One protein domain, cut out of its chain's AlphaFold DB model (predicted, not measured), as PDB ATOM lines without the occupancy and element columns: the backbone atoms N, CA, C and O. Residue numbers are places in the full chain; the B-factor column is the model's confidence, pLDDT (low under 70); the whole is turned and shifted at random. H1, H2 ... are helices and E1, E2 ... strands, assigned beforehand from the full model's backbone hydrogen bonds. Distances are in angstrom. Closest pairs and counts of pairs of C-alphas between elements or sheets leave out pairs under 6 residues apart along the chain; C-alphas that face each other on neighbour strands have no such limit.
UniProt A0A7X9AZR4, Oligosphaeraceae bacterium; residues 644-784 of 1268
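AT A GLANCE: This is residues 644 to 784 of the 1268 residues of a protein of Oligosphaeraceae bacterium (UniProt A0A7X9AZR4). Two sheets of strands lie partly face to face as a sandwich, the strands of one at 36 degrees to those of the other: a larger, strongly twisted sheet built on the long hairpin E8 and E9, with E5 beside E8 and both E1 and E2 beside E9, and a smaller sheet E4 E3 E6 E7. The short helix H1 only grazes the larger sheet. The printed part has 141 residues, under half of them in named elements, which run E1 E2 E3 E4 H1 E5 E6 E7 E8 E9; the class is mostly strand, and the neighbour strands are antiparallel in both sheets. The whole is compact, with a radius of gyration of the C-alphas of 14.9 A and spans of 45 by 39 by 28 A.

IN THESE COORDINATES: Find C-alpha 651 at (-15.195, -34.936, 3.992), where E1 begins; it runs to residue 654. E2 is residues 675 to 678, E3 685 to 689 and E4 696 to 700. Look at C-alpha 707, at (-31.719, -22.372, 20.075), for the start of H1, residues 707 to 711. E5, residues 719 to 727, is 23.7 A long and bends by 54 degrees at residue 724. E6 is residues 732 to 736 and E7 741 to 744. E8, residues 757 to 766, covers 28.6 A, and E9, residues 772 to 783, covers 31.1 A, bends by 53 degrees at residue 776 and ends at (-10.767, -34.523, 12.706).

HOW THE PARTS SIT: Begin with the branched sheet, at the hairpin E8 and E9, where N 761 and O 779 are 2.8 A apart, within hydrogen-bond range. E5 lies on the other side of E8 from E9, with N 721 and O 762 at 2.8 A. E1 and E2 lie on one side of E9 in staggered pairing: N 652 and O 780 are 2.8 A apart, and N 677 and O 773 2.8 A. In the other sheet, E4 and E7 are edge strands. Look at N 687 and O 699, 3.0 A, for the hairpin E3 and E4; N 735 and O 686, 2.8 A, for E3 and E6; N 734 and O 743, 2.8 A, for the hairpin E6 and E7. Between the sheets, the closest C-alphas of E2 and E7, Val 675 and Gly 741, are 6.9 A apart. E6 and E9 are apart. H1 grazes the branched sheet with residues 709 to 711; the closest C-alphas of H1 and E8, Val 710 and Leu 766, are 7.0 A apart. In H1 every O i to N i+4 pair is within hydrogen-bond range.

THE WHOLE: The two C-alphas farthest apart, Gly 752 and Asp 769, are 46.6 A apart. The printed part has no cut. The links E1 to E2, with 20 residues, and E7 to E8, with 12, are long. The mean pLDDT of the printed part is 76.9; look for values under 70 at residues 644 to 649 and 689 to 704, among others.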
ATOM      1  N   ALA A 644     -13.880 -26.170   1.001       63.41
ATOM      2  CA  ALA A 644     -13.301 -26.414  -0.321       63.41
ATOM      3  C   ALA A 644     -11.771 -26.581  -0.285       63.41
ATOM      4  O   ALA A 644     -11.193 -27.120  -1.225       63.41
ATOM      5  N   GLN A 645     -11.118 -26.147   0.800       67.31
ATOM      6  CA  GLN A 645      -9.674 -26.311   1.006       67.31
ATOM      7  C   GLN A 645      -9.287 -27.686   1.580       67.31
ATOM      8  O   GLN A 645      -8.099 -27.987   1.692       67.31
ATOM      9  N   LEU A 646     -10.262 -28.520   1.955       69.38
ATOM     10  CA  LEU A 646     -10.003 -29.841   2.524       69.38
ATOM     11  C   LEU A 646      -9.668 -30.860   1.415       69.38
ATOM     12  O   LEU A 646     -10.384 -30.920   0.412       69.38
ATOM     13  N   PRO A 647      -8.624 -31.694   1.584       64.94
ATOM     14  CA  PRO A 647      -8.295 -32.771   0.655       64.94
ATOM     15  C   PRO A 647      -9.480 -33.696   0.342       64.94
ATOM     16  O   PRO A 647     -10.278 -34.048   1.220       64.94
ATOM     17  N   ALA A 648      -9.557 -34.154  -0.910       58.34
ATOM     18  CA  ALA A 648     -10.552 -35.131  -1.343       58.34
ATOM     19  C   ALA A 648     -10.514 -36.383  -0.444       58.34
ATOM     20  O   ALA A 648      -9.451 -36.922  -0.145       58.34
ATOM     21  N   GLY A 649     -11.683 -36.833   0.021       65.19
ATOM     22  CA  GLY A 649     -11.811 -37.985   0.924       65.19
ATOM     23  C   GLY A 649     -11.780 -37.663   2.425       65.19
ATOM     24  O   GLY A 649     -12.174 -38.522   3.216       65.19
ATOM     25  N   GLN A 650     -11.420 -36.439   2.839       74.94
ATOM     26  CA  GLN A 650     -11.513 -36.015   4.249       74.94
ATOM     27  C   GLN A 650     -12.928 -35.612   4.686       74.94
ATOM     28  O   GLN A 650     -13.183 -35.472   5.882       74.94
ATOM     29  N   LEU A 651     -13.853 -35.443   3.742       85.69
ATOM     30  CA  LEU A 651     -15.195 -34.936   3.992       85.69
ATOM     31  C   LEU A 651     -16.264 -35.935   3.532       85.69
ATOM     32  O   LEU A 651     -16.175 -36.504   2.444       85.69
ATOM     33  N   LYS A 652     -17.296 -36.131   4.356       86.56
ATOM     34  CA  LYS A 652     -18.500 -36.912   4.037       86.56
ATOM     35  C   LYS A 652     -19.739 -36.040   4.231       86.56
ATOM     36  O   LYS A 652     -19.823 -35.292   5.202       86.56
ATOM     37  N   ARG A 653     -20.699 -36.141   3.310       87.25
ATOM     38  CA  ARG A 653     -21.976 -35.411   3.343       87.25
ATOM     39  C   ARG A 653     -23.116 -36.411   3.362       87.25
ATOM     40  O   ARG A 653     -23.066 -37.406   2.640       87.25
ATOM     41  N   ILE A 654     -24.115 -36.175   4.205       86.81
ATOM     42  CA  ILE A 654     -25.231 -37.100   4.397       86.81
ATOM     43  C   ILE A 654     -26.523 -36.309   4.554       86.81
ATOM     44  O   ILE A 654     -26.589 -35.405   5.381       86.81
ATOM     45  N   VAL A 655     -27.559 -36.659   3.793       83.69
ATOM     46  CA  VAL A 655     -28.902 -36.106   3.999       83.69
ATOM     47  C   VAL A 655     -29.528 -36.837   5.185       83.69
ATOM     48  O   VAL A 655     -29.650 -38.071   5.138       83.69
ATOM     49  N   PRO A 656     -29.935 -36.132   6.251       82.69
ATOM     50  CA  PRO A 656     -30.596 -36.777   7.368       82.69
ATOM     51  C   PRO A 656     -31.956 -37.356   6.975       82.69
ATOM     52  O   PRO A 656     -32.617 -36.850   6.072       82.69
ATOM     53  N   CYS A 657     -32.412 -38.399   7.669       75.00
ATOM     54  CA  CYS A 657     -33.684 -39.055   7.360       75.00
ATOM     55  C   CYS A 657     -34.601 -39.140   8.586       75.00
ATOM     56  O   CYS A 657     -34.157 -38.993   9.722       75.00
ATOM     57  N   ILE A 658     -35.899 -39.374   8.369       68.88
ATOM     58  CA  ILE A 658     -36.861 -39.679   9.438       68.88
ATOM     59  C   ILE A 658     -37.552 -41.002   9.103       68.88
ATOM     60  O   ILE A 658     -38.032 -41.189   7.982       68.88
ATOM     61  N   ASN A 659     -37.644 -41.908  10.079       62.12
ATOM     62  CA  ASN A 659     -38.345 -43.184   9.915       62.12
ATOM     63  C   ASN A 659     -39.813 -42.965   9.500       62.12
ATOM     64  O   ASN A 659     -40.546 -42.218  10.148       62.12
ATOM     65  N   ASN A 660     -40.244 -43.648   8.435       57.12
ATOM     66  CA  ASN A 660     -41.617 -43.665   7.907       57.12
ATOM     67  C   ASN A 660     -42.220 -42.310   7.485       57.12
ATOM     68  O   ASN A 660     -43.437 -42.205   7.303       57.12
ATOM     69  N   ARG A 661     -41.407 -41.267   7.283       65.06
ATOM     70  CA  ARG A 661     -41.852 -39.959   6.783       65.06
ATOM     71  C   ARG A 661     -41.109 -39.563   5.514       65.06
ATOM     72  O   ARG A 661     -39.886 -39.622   5.456       65.06
ATOM     73  N   ARG A 662     -41.864 -39.085   4.519       70.19
ATOM     74  CA  ARG A 662     -41.286 -38.413   3.349       70.19
ATOM     75  C   ARG A 662     -40.504 -37.191   3.831       70.19
ATOM     76  O   ARG A 662     -41.046 -36.392   4.595       70.19
ATOM     77  N   ILE A 663     -39.266 -37.052   3.369       77.81
ATOM     78  CA  ILE A 663     -38.471 -35.841   3.577       77.81
ATOM     79  C   ILE A 663     -39.008 -34.784   2.599       77.81
ATOM     80  O   ILE A 663     -39.085 -35.080   1.402       77.81
ATOM     81  N   PRO A 664     -39.469 -33.615   3.075       84.19
ATOM     82  CA  PRO A 664     -39.979 -32.582   2.187       84.19
ATOM     83  C   PRO A 664     -38.901 -32.031   1.250       84.19
ATOM     84  O   PRO A 664     -37.711 -32.017   1.573       84.19
ATOM     85  N   GLU A 665     -39.359 -31.557   0.096       86.94
ATOM     86  CA  GLU A 665     -38.537 -30.835  -0.866       86.94
ATOM     87  C   GLU A 665     -38.324 -29.395  -0.408       86.94
ATOM     88  O   GLU A 665     -39.244 -28.751   0.106       86.94
ATOM     89  N   ASP A 666     -37.115 -28.894  -0.621       88.94
ATOM     90  CA  ASP A 666     -36.761 -27.502  -0.404       88.94
ATOM     91  C   ASP A 666     -35.700 -27.085  -1.421       88.94
ATOM     92  O   ASP A 666     -34.589 -27.617  -1.444       88.94
ATOM     93  N   ALA A 667     -36.037 -26.122  -2.276       87.38
ATOM     94  CA  ALA A 667     -35.186 -25.721  -3.392       87.38
ATOM     95  C   ALA A 667     -33.838 -25.147  -2.932       87.38
ATOM     96  O   ALA A 667     -32.883 -25.148  -3.706       87.38
ATOM     97  N   GLU A 668     -33.736 -24.666  -1.691       87.44
ATOM     98  CA  GLU A 668     -32.503 -24.134  -1.105       87.44
ATOM     99  C   GLU A 668     -31.570 -25.220  -0.553       87.44
ATOM    100  O   GLU A 668     -30.356 -24.998  -0.536       87.44
ATOM    101  N   ALA A 669     -32.091 -26.401  -0.217       90.56
ATOM    102  CA  ALA A 669     -31.344 -27.504   0.383       90.56
ATOM    103  C   ALA A 669     -30.208 -28.038  -0.510       90.56
ATOM    104  O   ALA A 669     -30.245 -27.919  -1.740       90.56
ATOM    105  N   ALA A 670     -29.202 -28.663   0.108       88.88
ATOM    106  CA  ALA A 670     -28.003 -29.189  -0.543       88.88
ATOM    107  C   ALA A 670     -28.283 -30.175  -1.689       88.88
ATOM    108  O   ALA A 670     -27.611 -30.110  -2.717       88.88
ATOM    109  N   THR A 671     -29.282 -31.041  -1.519       88.12
ATOM    110  CA  THR A 671     -29.736 -32.043  -2.505       88.12
ATOM    111  C   THR A 671     -31.178 -31.801  -2.962       88.12
ATOM    112  O   THR A 671     -31.768 -32.634  -3.646       88.12
ATOM    113  N   GLY A 672     -31.777 -30.677  -2.553       87.69
ATOM    114  CA  GLY A 672     -33.205 -30.403  -2.726       87.69
ATOM    115  C   GLY A 672     -34.115 -31.030  -1.659       87.69
ATOM    116  O   GLY A 672     -35.327 -30.853  -1.741       87.69
ATOM    117  N   LEU A 673     -33.564 -31.735  -0.658       87.62
ATOM    118  CA  LEU A 673     -34.311 -32.359   0.443       87.62
ATOM    119  C   LEU A 673     -33.854 -31.860   1.807       87.62
ATOM    120  O   LEU A 673     -32.656 -31.735   2.051       87.62
ATOM    121  N   ALA A 674     -34.806 -31.653   2.719       89.56
ATOM    122  CA  ALA A 674     -34.499 -31.259   4.088       89.56
ATOM    123  C   ALA A 674     -35.505 -31.790   5.110       89.56
ATOM    124  O   ALA A 674     -36.720 -31.750   4.918       89.56
ATOM    125  N   VAL A 675     -34.998 -32.254   6.250       89.12
ATOM    126  CA  VAL A 675     -35.812 -32.645   7.398       89.12
ATOM    127  C   VAL A 675     -36.444 -31.405   8.023       89.12
ATOM    128  O   VAL A 675     -35.739 -30.513   8.486       89.12
ATOM    129  N   LYS A 676     -37.779 -31.377   8.083       90.56
ATOM    130  CA  LYS A 676     -38.562 -30.308   8.716       90.56
ATOM    131  C   LYS A 676     -38.931 -30.658  10.156       90.56
ATOM    132  O   LYS A 676     -39.441 -31.745  10.433       90.56
ATOM    133  N   GLY A 677     -38.758 -29.706  11.060       89.94
ATOM    134  CA  GLY A 677     -39.160 -29.799  12.455       89.94
ATOM    135  C   GLY A 677     -39.527 -28.444  13.052       89.94
ATOM    136  O   GLY A 677     -39.650 -27.438  12.356       89.94
ATOM    137  N   VAL A 678     -39.706 -28.439  14.368       90.38
ATOM    138  CA  VAL A 678     -39.858 -27.221  15.170       90.38
ATOM    139  C   VAL A 678     -38.549 -26.998  15.917       90.38
ATOM    140  O   VAL A 678     -37.946 -27.970  16.377       90.38
ATOM    141  N   LEU A 679     -38.117 -25.742  16.036       88.94
ATOM    142  CA  LEU A 679     -36.986 -25.338  16.862       88.94
ATOM    143  C   LEU A 679     -37.211 -25.849  18.296       88.94
ATOM    144  O   LEU A 679     -38.156 -25.405  18.956       88.94
ATOM    145  N   PRO A 680     -36.401 -26.801  18.787       85.19
ATOM    146  CA  PRO A 680     -36.625 -27.372  20.104       85.19
ATOM    147  C   PRO A 680     -36.177 -26.400  21.201       85.19
ATOM    148  O   PRO A 680     -35.243 -25.626  21.010       85.19
ATOM    149  N   GLU A 681     -36.771 -26.500  22.393       82.88
ATOM    150  CA  GLU A 681     -36.308 -25.748  23.575       82.88
ATOM    151  C   GLU A 681     -34.864 -26.106  23.962       82.88
ATOM    152  O   GLU A 681     -34.126 -25.277  24.490       82.88
ATOM    153  N   LYS A 682     -34.454 -27.352  23.684       81.88
ATOM    154  CA  LYS A 682     -33.080 -27.850  23.814       81.88
ATOM    155  C   LYS A 682     -32.784 -28.842  22.696       81.88
ATOM    156  O   LYS A 682     -33.571 -29.765  22.470       81.88
ATOM    157  N   PHE A 683     -31.641 -28.701  22.031       80.00
ATOM    158  CA  PHE A 683     -31.175 -29.716  21.090       80.00
ATOM    159  C   PHE A 683     -30.742 -30.976  21.846       80.00
ATOM    160  O   PHE A 683     -29.943 -30.918  22.780       80.00
ATOM    161  N   ASN A 684     -31.281 -32.123  21.437       76.62
ATOM    162  CA  ASN A 684     -30.891 -33.432  21.942       76.62
ATOM    163  C   ASN A 684     -30.245 -34.218  20.800       76.62
ATOM    164  O   ASN A 684     -30.949 -34.858  20.022       76.62
ATOM    165  N   LEU A 685     -28.922 -34.099  20.685       78.00
ATOM    166  CA  LEU A 685     -28.101 -34.720  19.646       78.00
ATOM    167  C   LEU A 685     -27.245 -35.814  20.290       78.00
ATOM    168  O   LEU A 685     -26.463 -35.524  21.201       78.00
ATOM    169  N   GLN A 686     -27.398 -37.063  19.862       77.19
ATOM    170  CA  GLN A 686     -26.714 -38.197  20.490       77.19
ATOM    171  C   GLN A 686     -26.234 -39.199  19.450       77.19
ATOM    172  O   GLN A 686     -27.017 -39.601  18.588       77.19
ATOM    173  N   ILE A 687     -24.977 -39.626  19.583       77.12
ATOM    174  CA  ILE A 687     -24.461 -40.815  18.906       77.12
ATOM    175  C   ILE A 687     -24.546 -41.970  19.891       77.12
ATOM    176  O   ILE A 687     -24.007 -41.905  21.001       77.12
ATOM    177  N   TYR A 688     -25.216 -43.033  19.475       70.19
ATOM    178  CA  TYR A 688     -25.285 -44.262  20.247       70.19
ATOM    179  C   TYR A 688     -24.956 -45.472  19.386       70.19
ATOM    180  O   TYR A 688     -25.049 -45.439  18.155       70.19
ATOM    181  N   ARG A 689     -24.558 -46.532  20.085       65.19
ATOM    182  CA  ARG A 689     -24.375 -47.875  19.546       65.19
ATOM    183  C   ARG A 689     -25.691 -48.607  19.699       65.19
ATOM    184  O   ARG A 689     -26.130 -48.864  20.817       65.19
ATOM    185  N   TRP A 690     -26.391 -48.811  18.594       54.94
ATOM    186  CA  TRP A 690     -27.725 -49.397  18.659       54.94
ATOM    187  C   TRP A 690     -27.694 -50.918  18.797       54.94
ATOM    188  O   TRP A 690     -28.625 -51.491  19.350       54.94
ATOM    189  N   GLU A 691     -26.646 -51.571  18.297       53.59
ATOM    190  CA  GLU A 691     -26.592 -53.030  18.166       53.59
ATOM    191  C   GLU A 691     -25.931 -53.730  19.362       53.59
ATOM    192  O   GLU A 691     -25.751 -54.948  19.350       53.59
ATOM    193  N   ALA A 692     -25.605 -52.974  20.412       35.44
ATOM    194  CA  ALA A 692     -25.147 -53.479  21.699       35.44
ATOM    195  C   ALA A 692     -26.240 -53.250  22.758       35.44
ATOM    196  O   ALA A 692     -26.550 -52.095  23.048       35.44
ATOM    197  N   PRO A 693     -26.842 -54.303  23.339       32.12
ATOM    198  CA  PRO A 693     -27.641 -54.180  24.550       32.12
ATOM    199  C   PRO A 693     -26.736 -54.081  25.796       32.12
ATOM    200  O   PRO A 693     -25.806 -54.878  25.925       32.12
ATOM    201  N   PRO A 694     -27.028 -53.173  26.746       37.44
ATOM    202  CA  PRO A 694     -28.005 -52.089  26.636       37.44
ATOM    203  C   PRO A 694     -27.530 -51.023  25.639       37.44
ATOM    204  O   PRO A 694     -26.330 -50.763  25.584       37.44
ATOM    205  N   VAL A 695     -28.469 -50.386  24.912       42.78
ATOM    206  CA  VAL A 695     -28.178 -49.287  23.965       42.78
ATOM    207  C   VAL A 695     -27.281 -48.271  24.656       42.78
ATOM    208  O   VAL A 695     -27.713 -47.505  25.523       42.78
ATOM    209  N   GLU A 696     -26.006 -48.297  24.300       39.41
ATOM    210  CA  GLU A 696     -25.002 -47.529  25.004       39.41
ATOM    211  C   GLU A 696     -24.937 -46.146  24.358       39.41
ATOM    212  O   GLU A 696     -24.424 -45.962  23.246       39.41
ATOM    213  N   VAL A 697     -25.493 -45.149  25.049       49.16
ATOM    214  CA  VAL A 697     -25.298 -43.743  24.683       49.16
ATOM    215  C   VAL A 697     -23.855 -43.388  25.011       49.16
ATOM    216  O   VAL A 697     -23.529 -43.028  26.139       49.16
ATOM    217  N   ARG A 698     -22.979 -43.532  24.016       50.84
ATOM    218  CA  ARG A 698     -21.543 -43.280  24.158       50.84
ATOM    219  C   ARG A 698     -21.236 -41.784  24.200       50.84
ATOM    220  O   ARG A 698     -20.404 -41.386  25.000       50.84
ATOM    221  N   ASN A 699     -21.921 -40.969  23.387       55.75
ATOM    222  CA  ASN A 699     -21.706 -39.521  23.317       55.75
ATOM    223  C   ASN A 699     -23.028 -38.759  23.174       55.75
ATOM    224  O   ASN A 699     -23.768 -38.925  22.203       55.75
ATOM    225  N   ALA A 700     -23.300 -37.862  24.120       55.25
ATOM    226  CA  ALA A 700     -24.391 -36.906  24.015       55.25
ATOM    227  C   ALA A 700     -23.796 -35.508  23.806       55.25
ATOM    228  O   ALA A 700     -23.139 -34.991  24.704       55.25
ATOM    229  N   PHE A 701     -24.054 -34.862  22.663       63.94
ATOM    230  CA  PHE A 701     -23.625 -33.475  22.399       63.94
ATOM    231  C   PHE A 701     -24.514 -32.456  23.137       63.94
ATOM    232  O   PHE A 701     -24.862 -31.399  22.603       63.94
ATOM    233  N   LYS A 702     -24.951 -32.809  24.352       51.22
ATOM    234  CA  LYS A 702     -25.842 -31.994  25.179       51.22
ATOM    235  C   LYS A 702     -25.199 -30.615  25.345       51.22
ATOM    236  O   LYS A 702     -24.026 -30.522  25.681       51.22
ATOM    237  N   GLU A 703     -25.985 -29.570  25.078       52.53
ATOM    238  CA  GLU A 703     -25.639 -28.162  25.338       52.53
ATOM    239  C   GLU A 703     -24.640 -27.496  24.362       52.53
ATOM    240  O   GLU A 703     -24.263 -26.353  24.594       52.53
ATOM    241  N   ARG A 704     -24.253 -28.136  23.241       61.69
ATOM    242  CA  ARG A 704     -23.311 -27.531  22.263       61.69
ATOM    243  C   ARG A 704     -23.939 -26.628  21.196       61.69
ATOM    244  O   ARG A 704     -23.248 -25.765  20.672       61.69
ATOM    245  N   LEU A 705     -25.219 -26.816  20.872       73.25
ATOM    246  CA  LEU A 705     -25.970 -25.961  19.945       73.25
ATOM    247  C   LEU A 705     -27.151 -25.345  20.693       73.25
ATOM    248  O   LEU A 705     -28.015 -26.080  21.181       73.25
ATOM    249  N   MET A 706     -27.200 -24.015  20.791       81.12
ATOM    250  CA  MET A 706     -28.253 -23.321  21.534       81.12
ATOM    251  C   MET A 706     -29.339 -22.779  20.589       81.12
ATOM    252  O   MET A 706     -29.012 -22.140  19.589       81.12
ATOM    253  N   PRO A 707     -30.643 -22.928  20.906       84.06
ATOM    254  CA  PRO A 707     -31.719 -22.372  20.075       84.06
ATOM    255  C   PRO A 707     -31.583 -20.867  19.819       84.06
ATOM    256  O   PRO A 707     -31.856 -20.400  18.717       84.06
ATOM    257  N   ALA A 708     -31.081 -20.118  20.806       82.38
ATOM    258  CA  ALA A 708     -30.822 -18.685  20.684       82.38
ATOM    259  C   ALA A 708     -29.767 -18.343  19.613       82.38
ATOM    260  O   ALA A 708     -29.794 -17.250  19.056       82.38
ATOM    261  N   GLU A 709     -28.827 -19.245  19.314       79.25
ATOM    262  CA  GLU A 709     -27.826 -19.043  18.259       79.25
ATOM    263  C   GLU A 709     -28.433 -19.242  16.875       79.25
ATOM    264  O   GLU A 709     -28.182 -18.439  15.980       79.25
ATOM    265  N   VAL A 710     -29.303 -20.244  16.731       83.50
ATOM    266  CA  VAL A 710     -30.063 -20.492  15.498       83.50
ATOM    267  C   VAL A 710     -31.039 -19.341  15.219       83.50
ATOM    268  O   VAL A 710     -31.160 -18.887  14.084       83.50
ATOM    269  N   GLN A 711     -31.670 -18.788  16.261       85.25
ATOM    270  CA  GLN A 711     -32.571 -17.631  16.152       85.25
ATOM    271  C   GLN A 711     -31.892 -16.370  15.606       85.25
ATOM    272  O   GLN A 711     -32.527 -15.606  14.884       85.25
ATOM    273  N   LYS A 712     -30.597 -16.156  15.881       80.25
ATOM    274  CA  LYS A 712     -29.842 -15.010  15.330       80.25
ATOM    275  C   LYS A 712     -29.709 -15.060  13.804       80.25
ATOM    276  O   LYS A 712     -29.431 -14.031  13.190       80.25
ATOM    277  N   ALA A 713     -29.877 -16.239  13.208       72.81
ATOM    278  CA  ALA A 713     -29.779 -16.467  11.774       72.81
ATOM    279  C   ALA A 713     -31.141 -16.706  11.095       72.81
ATOM    280  O   ALA A 713     -31.167 -17.139   9.943       72.81
ATOM    281  N   ALA A 714     -32.256 -16.409  11.779       79.81
ATOM    282  CA  ALA A 714     -33.595 -16.470  11.191       79.81
ATOM    283  C   ALA A 714     -33.653 -15.693   9.862       79.81
ATOM    284  O   ALA A 714     -33.098 -14.594   9.759       79.81
ATOM    285  N   GLY A 715     -34.262 -16.300   8.841       73.94
ATOM    286  CA  GLY A 715     -34.412 -15.701   7.510       73.94
ATOM    287  C   GLY A 715     -33.144 -15.677   6.642       73.94
ATOM    288  O   GLY A 715     -33.169 -15.140   5.538       73.94
ATOM    289  N   ARG A 716     -32.012 -16.248   7.093       76.94
ATOM    290  CA  ARG A 716     -30.722 -16.229   6.361       76.94
ATOM    291  C   ARG A 716     -30.421 -17.511   5.566       76.94
ATOM    292  O   ARG A 716     -29.259 -17.782   5.268       76.94
ATOM    293  N   GLY A 717     -31.438 -18.303   5.225       83.12
ATOM    294  CA  GLY A 717     -31.264 -19.592   4.540       83.12
ATOM    295  C   GLY A 717     -30.524 -20.634   5.396       83.12
ATOM    296  O   GLY A 717     -30.463 -20.511   6.620       83.12
ATOM    297  N   TYR A 718     -29.959 -21.669   4.762       88.12
ATOM    298  CA  TYR A 718     -29.184 -22.705   5.463       88.12
ATOM    299  C   TYR A 718     -27.833 -22.198   5.958       88.12
ATOM    300  O   TYR A 718     -27.061 -21.599   5.208       88.12
ATOM    301  N   GLN A 719     -27.540 -22.498   7.219       83.62
ATOM    302  CA  GLN A 719     -26.319 -22.130   7.925       83.62
ATOM    303  C   GLN A 719     -25.677 -23.375   8.538       83.62
ATOM    304  O   GLN A 719     -26.379 -24.242   9.050       83.62
ATOM    305  N   MET A 720     -24.347 -23.459   8.513       84.06
ATOM    306  CA  MET A 720     -23.602 -24.617   9.014       84.06
ATOM    307  C   MET A 720     -23.213 -24.433  10.488       84.06
ATOM    308  O   MET A 720     -22.551 -23.456  10.835       84.06
ATOM    309  N   TYR A 721     -23.578 -25.385  11.346       82.00
ATOM    310  CA  TYR A 721     -23.332 -25.357  12.789       82.00
ATOM    311  C   TYR A 721     -22.478 -26.547  13.215       82.00
ATOM    312  O   TYR A 721     -22.884 -27.693  13.044       82.00
ATOM    313  N   TYR A 722     -21.319 -26.291  13.819       81.00
ATOM    314  CA  TYR A 722     -20.512 -27.333  14.453       81.00
ATOM    315  C   TYR A 722     -21.214 -27.859  15.710       81.00
ATOM    316  O   TYR A 722     -21.549 -27.082  16.602       81.00
ATOM    317  N   ILE A 723     -21.425 -29.173  15.791       77.19
ATOM    318  CA  ILE A 723     -22.129 -29.806  16.917       77.19
ATOM    319  C   ILE A 723     -21.198 -30.606  17.835       77.19
ATOM    320  O   ILE A 723     -21.530 -30.826  18.999       77.19
ATOM    321  N   GLY A 724     -20.014 -31.001  17.360       74.00
ATOM    322  CA  GLY A 724     -19.002 -31.675  18.172       74.00
ATOM    323  C   GLY A 724     -18.149 -32.668  17.392       74.00
ATOM    324  O   GLY A 724     -18.366 -32.896  16.207       74.00
ATOM    325  N   THR A 725     -17.190 -33.281  18.082       76.88
ATOM    326  CA  THR A 725     -16.325 -34.331  17.534       76.88
ATOM    327  C   THR A 725     -16.726 -35.671  18.132       76.88
ATOM    328  O   THR A 725     -16.956 -35.762  19.337       76.88
ATOM    329  N   SER A 726     -16.799 -36.722  17.321       78.69
ATOM    330  CA  SER A 726     -16.964 -38.094  17.813       78.69
ATOM    331  C   SER A 726     -16.287 -39.088  16.879       78.69
ATOM    332  O   SER A 726     -16.159 -38.844  15.680       78.69
ATOM    333  N   ARG A 727     -15.888 -40.237  17.426       79.00
ATOM    334  CA  ARG A 727     -15.581 -41.420  16.619       79.00
ATOM    335  C   ARG A 727     -16.861 -42.093  16.133       79.00
ATOM    336  O   ARG A 727     -17.938 -41.859  16.695       79.00
ATOM    337  N   LEU A 728     -16.710 -42.914  15.102       78.94
ATOM    338  CA  LEU A 728     -17.731 -43.851  14.649       78.94
ATOM    339  C   LEU A 728     -17.415 -45.265  15.141       78.94
ATOM    340  O   LEU A 728     -16.297 -45.570  15.540       78.94
ATOM    341  N   TRP A 729     -18.420 -46.120  15.068       76.75
ATOM    342  CA  TRP A 729     -18.389 -47.558  15.294       76.75
ATOM    343  C   TRP A 729     -19.164 -48.233  14.155       76.75
ATOM    344  O   TRP A 729     -19.981 -47.550  13.527       76.75
ATOM    345  N   PRO A 730     -18.991 -49.548  13.927       69.19
ATOM    346  CA  PRO A 730     -19.721 -50.282  12.887       69.19
ATOM    347  C   PRO A 730     -21.249 -50.125  12.971       69.19
ATOM    348  O   PRO A 730     -21.941 -50.204  11.965       69.19
ATOM    349  N   ASP A 731     -21.771 -49.845  14.168       67.00
ATOM    350  CA  ASP A 731     -23.192 -49.691  14.481       67.00
ATOM    351  C   ASP A 731     -23.572 -48.258  14.910       67.00
ATOM    352  O   ASP A 731     -24.578 -48.031  15.590       67.00
ATOM    353  N   SER A 732     -22.749 -47.267  14.548       79.25
ATOM    354  CA  SER A 732     -23.013 -45.866  14.875       79.25
ATOM    355  C   SER A 732     -24.286 -45.342  14.237       79.25
ATOM    356  O   SER A 732     -24.476 -45.411  13.022       79.25
ATOM    357  N   MET A 733     -25.094 -44.670  15.053       80.31
ATOM    358  CA  MET A 733     -26.203 -43.866  14.573       80.31
ATOM    359  C   MET A 733     -26.289 -42.551  15.346       80.31
ATOM    360  O   MET A 733     -26.222 -42.525  16.575       80.31
ATOM    361  N   LEU A 734     -26.453 -41.453  14.610       83.88
ATOM    362  CA  LEU A 734     -26.728 -40.129  15.149       83.88
ATOM    363  C   LEU A 734     -28.241 -39.911  15.189       83.88
ATOM    364  O   LEU A 734     -28.921 -40.036  14.174       83.88
ATOM    365  N   SER A 735     -28.770 -39.540  16.349       80.75
ATOM    366  CA  SER A 735     -30.161 -39.109  16.514       80.75
ATOM    367  C   SER A 735     -30.230 -37.636  16.892       80.75
ATOM    368  O   SER A 735     -29.366 -37.141  17.623       80.75
ATOM    369  N   PHE A 736     -31.260 -36.944  16.410       82.31
ATOM    370  CA  PHE A 736     -31.512 -35.553  16.753       82.31
ATOM    371  C   PHE A 736     -33.007 -35.214  16.775       82.31
ATOM    372  O   PHE A 736     -33.814 -35.731  16.006       82.31
ATOM    373  N   ASN A 737     -33.413 -34.315  17.673       81.94
ATOM    374  CA  ASN A 737     -34.824 -34.000  17.925       81.94
ATOM    375  C   ASN A 737     -35.455 -32.974  16.958       81.94
ATOM    376  O   ASN A 737     -36.529 -32.451  17.248       81.94
ATOM    377  N   ILE A 738     -34.847 -32.724  15.793       84.06
ATOM    378  CA  ILE A 738     -35.445 -31.913  14.719       84.06
ATOM    379  C   ILE A 738     -36.294 -32.845  13.858       84.06
ATOM    380  O   ILE A 738     -35.765 -33.692  13.142       84.06
ATOM    381  N   GLY A 739     -37.619 -32.773  13.999       74.75
ATOM    382  CA  GLY A 739     -38.544 -33.638  13.252       74.75
ATOM    383  C   GLY A 739     -38.443 -35.140  13.580       74.75
ATOM    384  O   GLY A 739     -39.155 -35.935  12.967       74.75
ATOM    385  N   GLY A 740     -37.605 -35.525  14.554       72.50
ATOM    386  CA  GLY A 740     -37.260 -36.918  14.862       72.50
ATOM    387  C   GLY A 740     -36.202 -37.513  13.926       72.50
ATOM    388  O   GLY A 740     -36.272 -38.703  13.622       72.50
ATOM    389  N   GLY A 741     -35.284 -36.687  13.418       74.19
ATOM    390  CA  GLY A 741     -34.261 -37.096  12.462       74.19
ATOM    391  C   GLY A 741     -33.209 -38.062  13.019       74.19
ATOM    392  O   GLY A 741     -32.839 -38.033  14.196       74.19
ATOM    393  N   MET A 742     -32.730 -38.944  12.143       77.00
ATOM    394  CA  MET A 742     -31.715 -39.958  12.420       77.00
ATOM    395  C   MET A 742     -30.773 -40.108  11.218       77.00
ATOM    396  O   MET A 742     -31.170 -39.896  10.069       77.00
ATOM    397  N   VAL A 743     -29.527 -40.499  11.480       80.12
ATOM    398  CA  VAL A 743     -28.517 -40.803  10.461       80.12
ATOM    399  C   VAL A 743     -27.751 -42.046  10.883       80.12
ATOM    400  O   VAL A 743     -27.087 -42.027  11.919       80.12
ATOM    401  N   THR A 744     -27.819 -43.118  10.096       79.88
ATOM    402  CA  THR A 744     -26.907 -44.255  10.271       79.88
ATOM    403  C   THR A 744     -25.536 -43.875   9.736       79.88
ATOM    404  O   THR A 744     -25.435 -43.298   8.658       79.88
ATOM    405  N   LEU A 745     -24.494 -44.171  10.502       83.38
ATOM    406  CA  LEU A 745     -23.113 -43.783  10.214       83.38
ATOM    407  C   LEU A 745     -22.164 -44.984  10.202       83.38
ATOM    408  O   LEU A 745     -21.016 -44.833   9.800       83.38
ATOM    409  N   GLY A 746     -22.641 -46.163  10.613       77.81
ATOM    410  CA  GLY A 746     -21.873 -47.406  10.660       77.81
ATOM    411  C   GLY A 746     -21.108 -47.721   9.377       77.81
ATOM    412  O   GLY A 746     -19.922 -48.009   9.425       77.81
ATOM    413  N   TYR A 747     -21.733 -47.535   8.214       80.81
ATOM    414  CA  TYR A 747     -21.110 -47.792   6.910       80.81
ATOM    415  C   TYR A 747     -19.946 -46.849   6.554       80.81
ATOM    416  O   TYR A 747     -19.245 -47.076   5.572       80.81
ATOM    417  N   LEU A 748     -19.762 -45.757   7.302       80.50
ATOM    418  CA  LEU A 748     -18.624 -44.846   7.158       80.50
ATOM    419  C   LEU A 748     -17.492 -45.172   8.133       80.50
ATOM    420  O   LEU A 748     -16.424 -44.566   8.041       80.50
ATOM    421  N   TRP A 749     -17.726 -46.084   9.076       79.88
ATOM    422  CA  TRP A 749     -16.693 -46.565   9.970       79.88
ATOM    423  C   TRP A 749     -15.682 -47.387   9.176       79.88
ATOM    424  O   TRP A 749     -16.031 -48.315   8.450       79.88
ATOM    425  N   ASN A 750     -14.415 -47.014   9.306       71.06
ATOM    426  CA  ASN A 750     -13.322 -47.711   8.663       71.06
ATOM    427  C   ASN A 750     -12.657 -48.622   9.690       71.06
ATOM    428  O   ASN A 750     -12.036 -48.124  10.633       71.06
ATOM    429  N   ALA A 751     -12.745 -49.937   9.473       60.38
ATOM    430  CA  ALA A 751     -12.049 -50.907  10.300       60.38
ATOM    431  C   ALA A 751     -10.558 -50.591  10.374       60.38
ATOM    432  O   ALA A 751     -10.048 -50.543  11.473       60.38
ATOM    433  N   GLY A 752      -9.882 -50.250   9.272       63.44
ATOM    434  CA  GLY A 752      -8.461 -49.870   9.243       63.44
ATOM    435  C   GLY A 752      -8.136 -48.506   9.877       63.44
ATOM    436  O   GLY A 752      -6.969 -48.149  10.028       63.44
ATOM    437  N   SER A 753      -9.136 -47.717  10.284       70.38
ATOM    438  CA  SER A 753      -8.948 -46.466  11.040       70.38
ATOM    439  C   SER A 753     -10.023 -46.297  12.124       70.38
ATOM    440  O   SER A 753     -10.798 -45.346  12.088       70.38
ATOM    441  N   PRO A 754     -10.097 -47.192  13.119       63.69
ATOM    442  CA  PRO A 754     -11.262 -47.261  13.996       63.69
ATOM    443  C   PRO A 754     -11.262 -46.204  15.117       63.69
ATOM    444  O   PRO A 754     -12.309 -45.939  15.705       63.69
ATOM    445  N   GLU A 755     -10.135 -45.515  15.336       64.88
ATOM    446  CA  GLU A 755     -10.061 -44.276  16.133       64.88
ATOM    447  C   GLU A 755     -10.301 -43.006  15.304       64.88
ATOM    448  O   GLU A 755     -10.193 -41.892  15.821       64.88
ATOM    449  N   GLN A 756     -10.635 -43.141  14.014       73.19
ATOM    450  CA  GLN A 756     -10.942 -41.999  13.164       73.19
ATOM    451  C   GLN A 756     -12.118 -41.213  13.740       73.19
ATOM    452  O   GLN A 756     -13.235 -41.714  13.913       73.19
ATOM    453  N   LYS A 757     -11.852 -39.938  14.009       79.69
ATOM    454  CA  LYS A 757     -12.847 -38.993  14.494       79.69
ATOM    455  C   LYS A 757     -13.350 -38.128  13.368       79.69
ATOM    456  O   LYS A 757     -12.648 -37.854  12.393       79.69
ATOM    457  N   TYR A 758     -14.561 -37.644  13.573       83.88
ATOM    458  CA  TYR A 758     -15.189 -36.689  12.695       83.88
ATOM    459  C   TYR A 758     -15.676 -35.497  13.497       83.88
ATOM    460  O   TYR A 758     -16.288 -35.660  14.553       83.88
ATOM    461  N   ASP A 759     -15.406 -34.307  12.979       83.94
ATOM    462  CA  ASP A 759     -16.082 -33.079  13.355       83.94
ATOM    463  C   ASP A 759     -17.430 -33.051  12.630       83.94
ATOM    464  O   ASP A 759     -17.500 -33.053  11.397       83.94
ATOM    465  N   PHE A 760     -18.505 -33.048  13.408       85.50
ATOM    466  CA  PHE A 760     -19.874 -33.067  12.923       85.50
ATOM    467  C   PHE A 760     -20.399 -31.642  12.799       85.50
ATOM    468  O   PHE A 760     -20.327 -30.853  13.746       85.50
ATOM    469  N   HIS A 761     -20.985 -31.341  11.645       86.56
ATOM    470  CA  HIS A 761     -21.638 -30.074  11.364       86.56
ATOM    471  C   HIS A 761     -23.045 -30.317  10.818       86.56
ATOM    472  O   HIS A 761     -23.216 -31.105   9.891       86.56
ATOM    473  N   LEU A 762     -24.049 -29.646  11.380       87.75
ATOM    474  CA  LEU A 762     -25.418 -29.653  10.866       87.75
ATOM    475  C   LEU A 762     -25.685 -28.377  10.083       87.75
ATOM    476  O   LEU A 762     -25.468 -27.281  10.594       87.75
ATOM    477  N   SER A 763     -26.221 -28.517   8.880       90.62
ATOM    478  CA  SER A 763     -26.745 -27.396   8.112       90.62
ATOM    479  C   SER A 763     -28.216 -27.183   8.468       90.62
ATOM    480  O   SER A 763     -29.026 -28.100   8.317       90.62
ATOM    481  N   LEU A 764     -28.552 -26.008   9.014       91.50
ATOM    482  CA  LEU A 764     -29.886 -25.667   9.515       91.50
ATOM    483  C   LEU A 764     -30.416 -24.355   8.928       91.50
ATOM    484  O   LEU A 764     -29.681 -23.370   8.859       91.50
ATOM    485  N   LYS A 765     -31.713 -24.312   8.600       92.69
ATOM    486  CA  LYS A 765     -32.447 -23.099   8.196       92.69
ATOM    487  C   LYS A 765     -33.628 -22.859   9.134       92.69
ATOM    488  O   LYS A 765     -34.450 -23.753   9.317       92.69
ATOM    489  N   LEU A 766     -33.724 -21.664   9.715       92.31
ATOM    490  CA  LEU A 766     -34.869 -21.231  10.525       92.31
ATOM    491  C   LEU A 766     -35.699 -20.220   9.728       92.31
ATOM    492  O   LEU A 766     -35.162 -19.206   9.277       92.31
ATOM    493  N   GLU A 767     -36.986 -20.508   9.571       89.69
ATOM    494  CA  GLU A 767     -37.933 -19.629   8.878       89.69
ATOM    495  C   GLU A 767     -38.199 -18.335   9.664       89.69
ATOM    496  O   GLU A 767     -37.975 -18.254  10.877       89.69
ATOM    497  N   ASP A 768     -38.751 -17.332   8.978       85.62
ATOM    498  CA  ASP A 768     -39.095 -16.022   9.555       85.62
ATOM    499  C   ASP A 768     -40.139 -16.097  10.684       85.62
ATOM    500  O   ASP A 768     -40.260 -15.175  11.492       85.62
ATOM    501  N   ASP A 769     -40.874 -17.210  10.795       86.69
ATOM    502  CA  ASP A 769     -41.799 -17.471  11.907       86.69
ATOM    503  C   ASP A 769     -41.084 -17.738  13.251       86.69
ATOM    504  O   ASP A 769     -41.735 -17.855  14.295       86.69
ATOM    505  N   GLY A 770     -39.749 -17.857  13.232       82.81
ATOM    506  CA  GLY A 770     -38.898 -18.089  14.396       82.81
ATOM    507  C   GLY A 770     -39.082 -19.461  15.052       82.81
ATOM    508  O   GLY A 770     -38.576 -19.683  16.156       82.81
ATOM    509  N   ARG A 771     -39.814 -20.382  14.412       86.81
ATOM    510  CA  ARG A 771     -40.201 -21.691  14.963       86.81
ATOM    511  C   ARG A 771     -39.921 -22.847  14.016       86.81
ATOM    512  O   ARG A 771     -39.546 -23.916  14.490       86.81
ATOM    513  N   THR A 772     -40.124 -22.682  12.718       92.06
ATOM    514  CA  THR A 772     -39.965 -23.750  11.731       92.06
ATOM    515  C   THR A 772     -38.490 -23.930  11.393       92.06
ATOM    516  O   THR A 772     -37.855 -23.032  10.847       92.06
ATOM    517  N   LEU A 773     -37.944 -25.103  11.720       92.69
ATOM    518  CA  LEU A 773     -36.529 -25.428  11.563       92.69
ATOM    519  C   LEU A 773     -36.345 -26.544  10.534       92.69
ATOM    520  O   LEU A 773     -37.012 -27.577  10.600       92.69
ATOM    521  N   TRP A 774     -35.390 -26.359   9.636       92.69
ATOM    522  CA  TRP A 774     -35.010 -27.315   8.607       92.69
ATOM    523  C   TRP A 774     -33.575 -27.787   8.798       92.69
ATOM    524  O   TRP A 774     -32.743 -27.015   9.268       92.69
ATOM    525  N   CYS A 775     -33.285 -29.027   8.407       91.69
ATOM    526  CA  CYS A 775     -31.937 -29.587   8.345       91.69
ATOM    527  C   CYS A 775     -31.743 -30.353   7.031       91.69
ATOM    528  O   CYS A 775     -32.419 -31.360   6.817       91.69
ATOM    529  N   ASP A 776     -30.859 -29.883   6.151       91.25
ATOM    530  CA  ASP A 776     -30.656 -30.468   4.816       91.25
ATOM    531  C   ASP A 776     -29.455 -31.413   4.729       91.25
ATOM    532  O   ASP A 776     -29.533 -32.446   4.064       91.25
ATOM    533  N   GLU A 777     -28.358 -31.113   5.421       90.50
ATOM    534  CA  GLU A 777     -27.166 -31.957   5.397       90.50
ATOM    535  C   GLU A 777     -26.435 -32.040   6.744       90.50
ATOM    536  O   GLU A 777     -26.319 -31.069   7.494       90.50
ATOM    537  N   LEU A 778     -25.912 -33.235   7.024       90.12
ATOM    538  CA  LEU A 778     -24.854 -33.489   7.990       90.12
ATOM    539  C   LEU A 778     -23.522 -33.549   7.238       90.12
ATOM    540  O   LEU A 778     -23.350 -34.371   6.335       90.12
ATOM    541  N   VAL A 779     -22.569 -32.716   7.647       88.62
ATOM    542  CA  VAL A 779     -21.204 -32.706   7.120       88.62
ATOM    543  C   VAL A 779     -20.256 -33.235   8.184       88.62
ATOM    544  O   VAL A 779     -20.206 -32.737   9.308       88.62
ATOM    545  N   MET A 780     -19.497 -34.260   7.817       89.12
ATOM    546  CA  MET A 780     -18.503 -34.896   8.666       89.12
ATOM    547  C   MET A 780     -17.127 -34.662   8.070       89.12
ATOM    548  O   MET A 780     -16.854 -35.086   6.948       89.12
ATOM    549  N   VAL A 781     -16.263 -34.004   8.830       86.25
ATOM    550  CA  VAL A 781     -14.881 -33.737   8.430       86.25
ATOM    551  C   VAL A 781     -13.967 -34.577   9.299       86.25
ATOM    552  O   VAL A 781     -14.119 -34.558  10.517       86.25
ATOM    553  N   LYS A 782     -13.044 -35.333   8.698       83.12
ATOM    554  CA  LYS A 782     -12.026 -36.080   9.442       83.12
ATOM    555  C   LYS A 782     -11.297 -35.106  10.375       83.12
ATOM    556  O   LYS A 782     -10.842 -34.060   9.931       83.12
ATOM    557  N   SER A 783     -11.274 -35.419  11.666       74.06
ATOM    558  CA  SER A 783     -10.767 -34.523  12.706       74.06
ATOM    559  C   SER A 783      -9.422 -35.010  13.219       74.06
ATOM    560  O   SER A 783      -9.311 -36.163  13.636       74.06
ATOM    561  N   ASP A 784      -8.446 -34.106  13.260       64.56
ATOM    562  CA  ASP A 784      -7.110 -34.352  13.818       64.56
ATOM    563  C   ASP A 784      -7.041 -34.003  15.324       64.56
ATOM    564  O   ASP A 784      -5.977 -34.010  15.939       64.56
TER     565      ASP A 784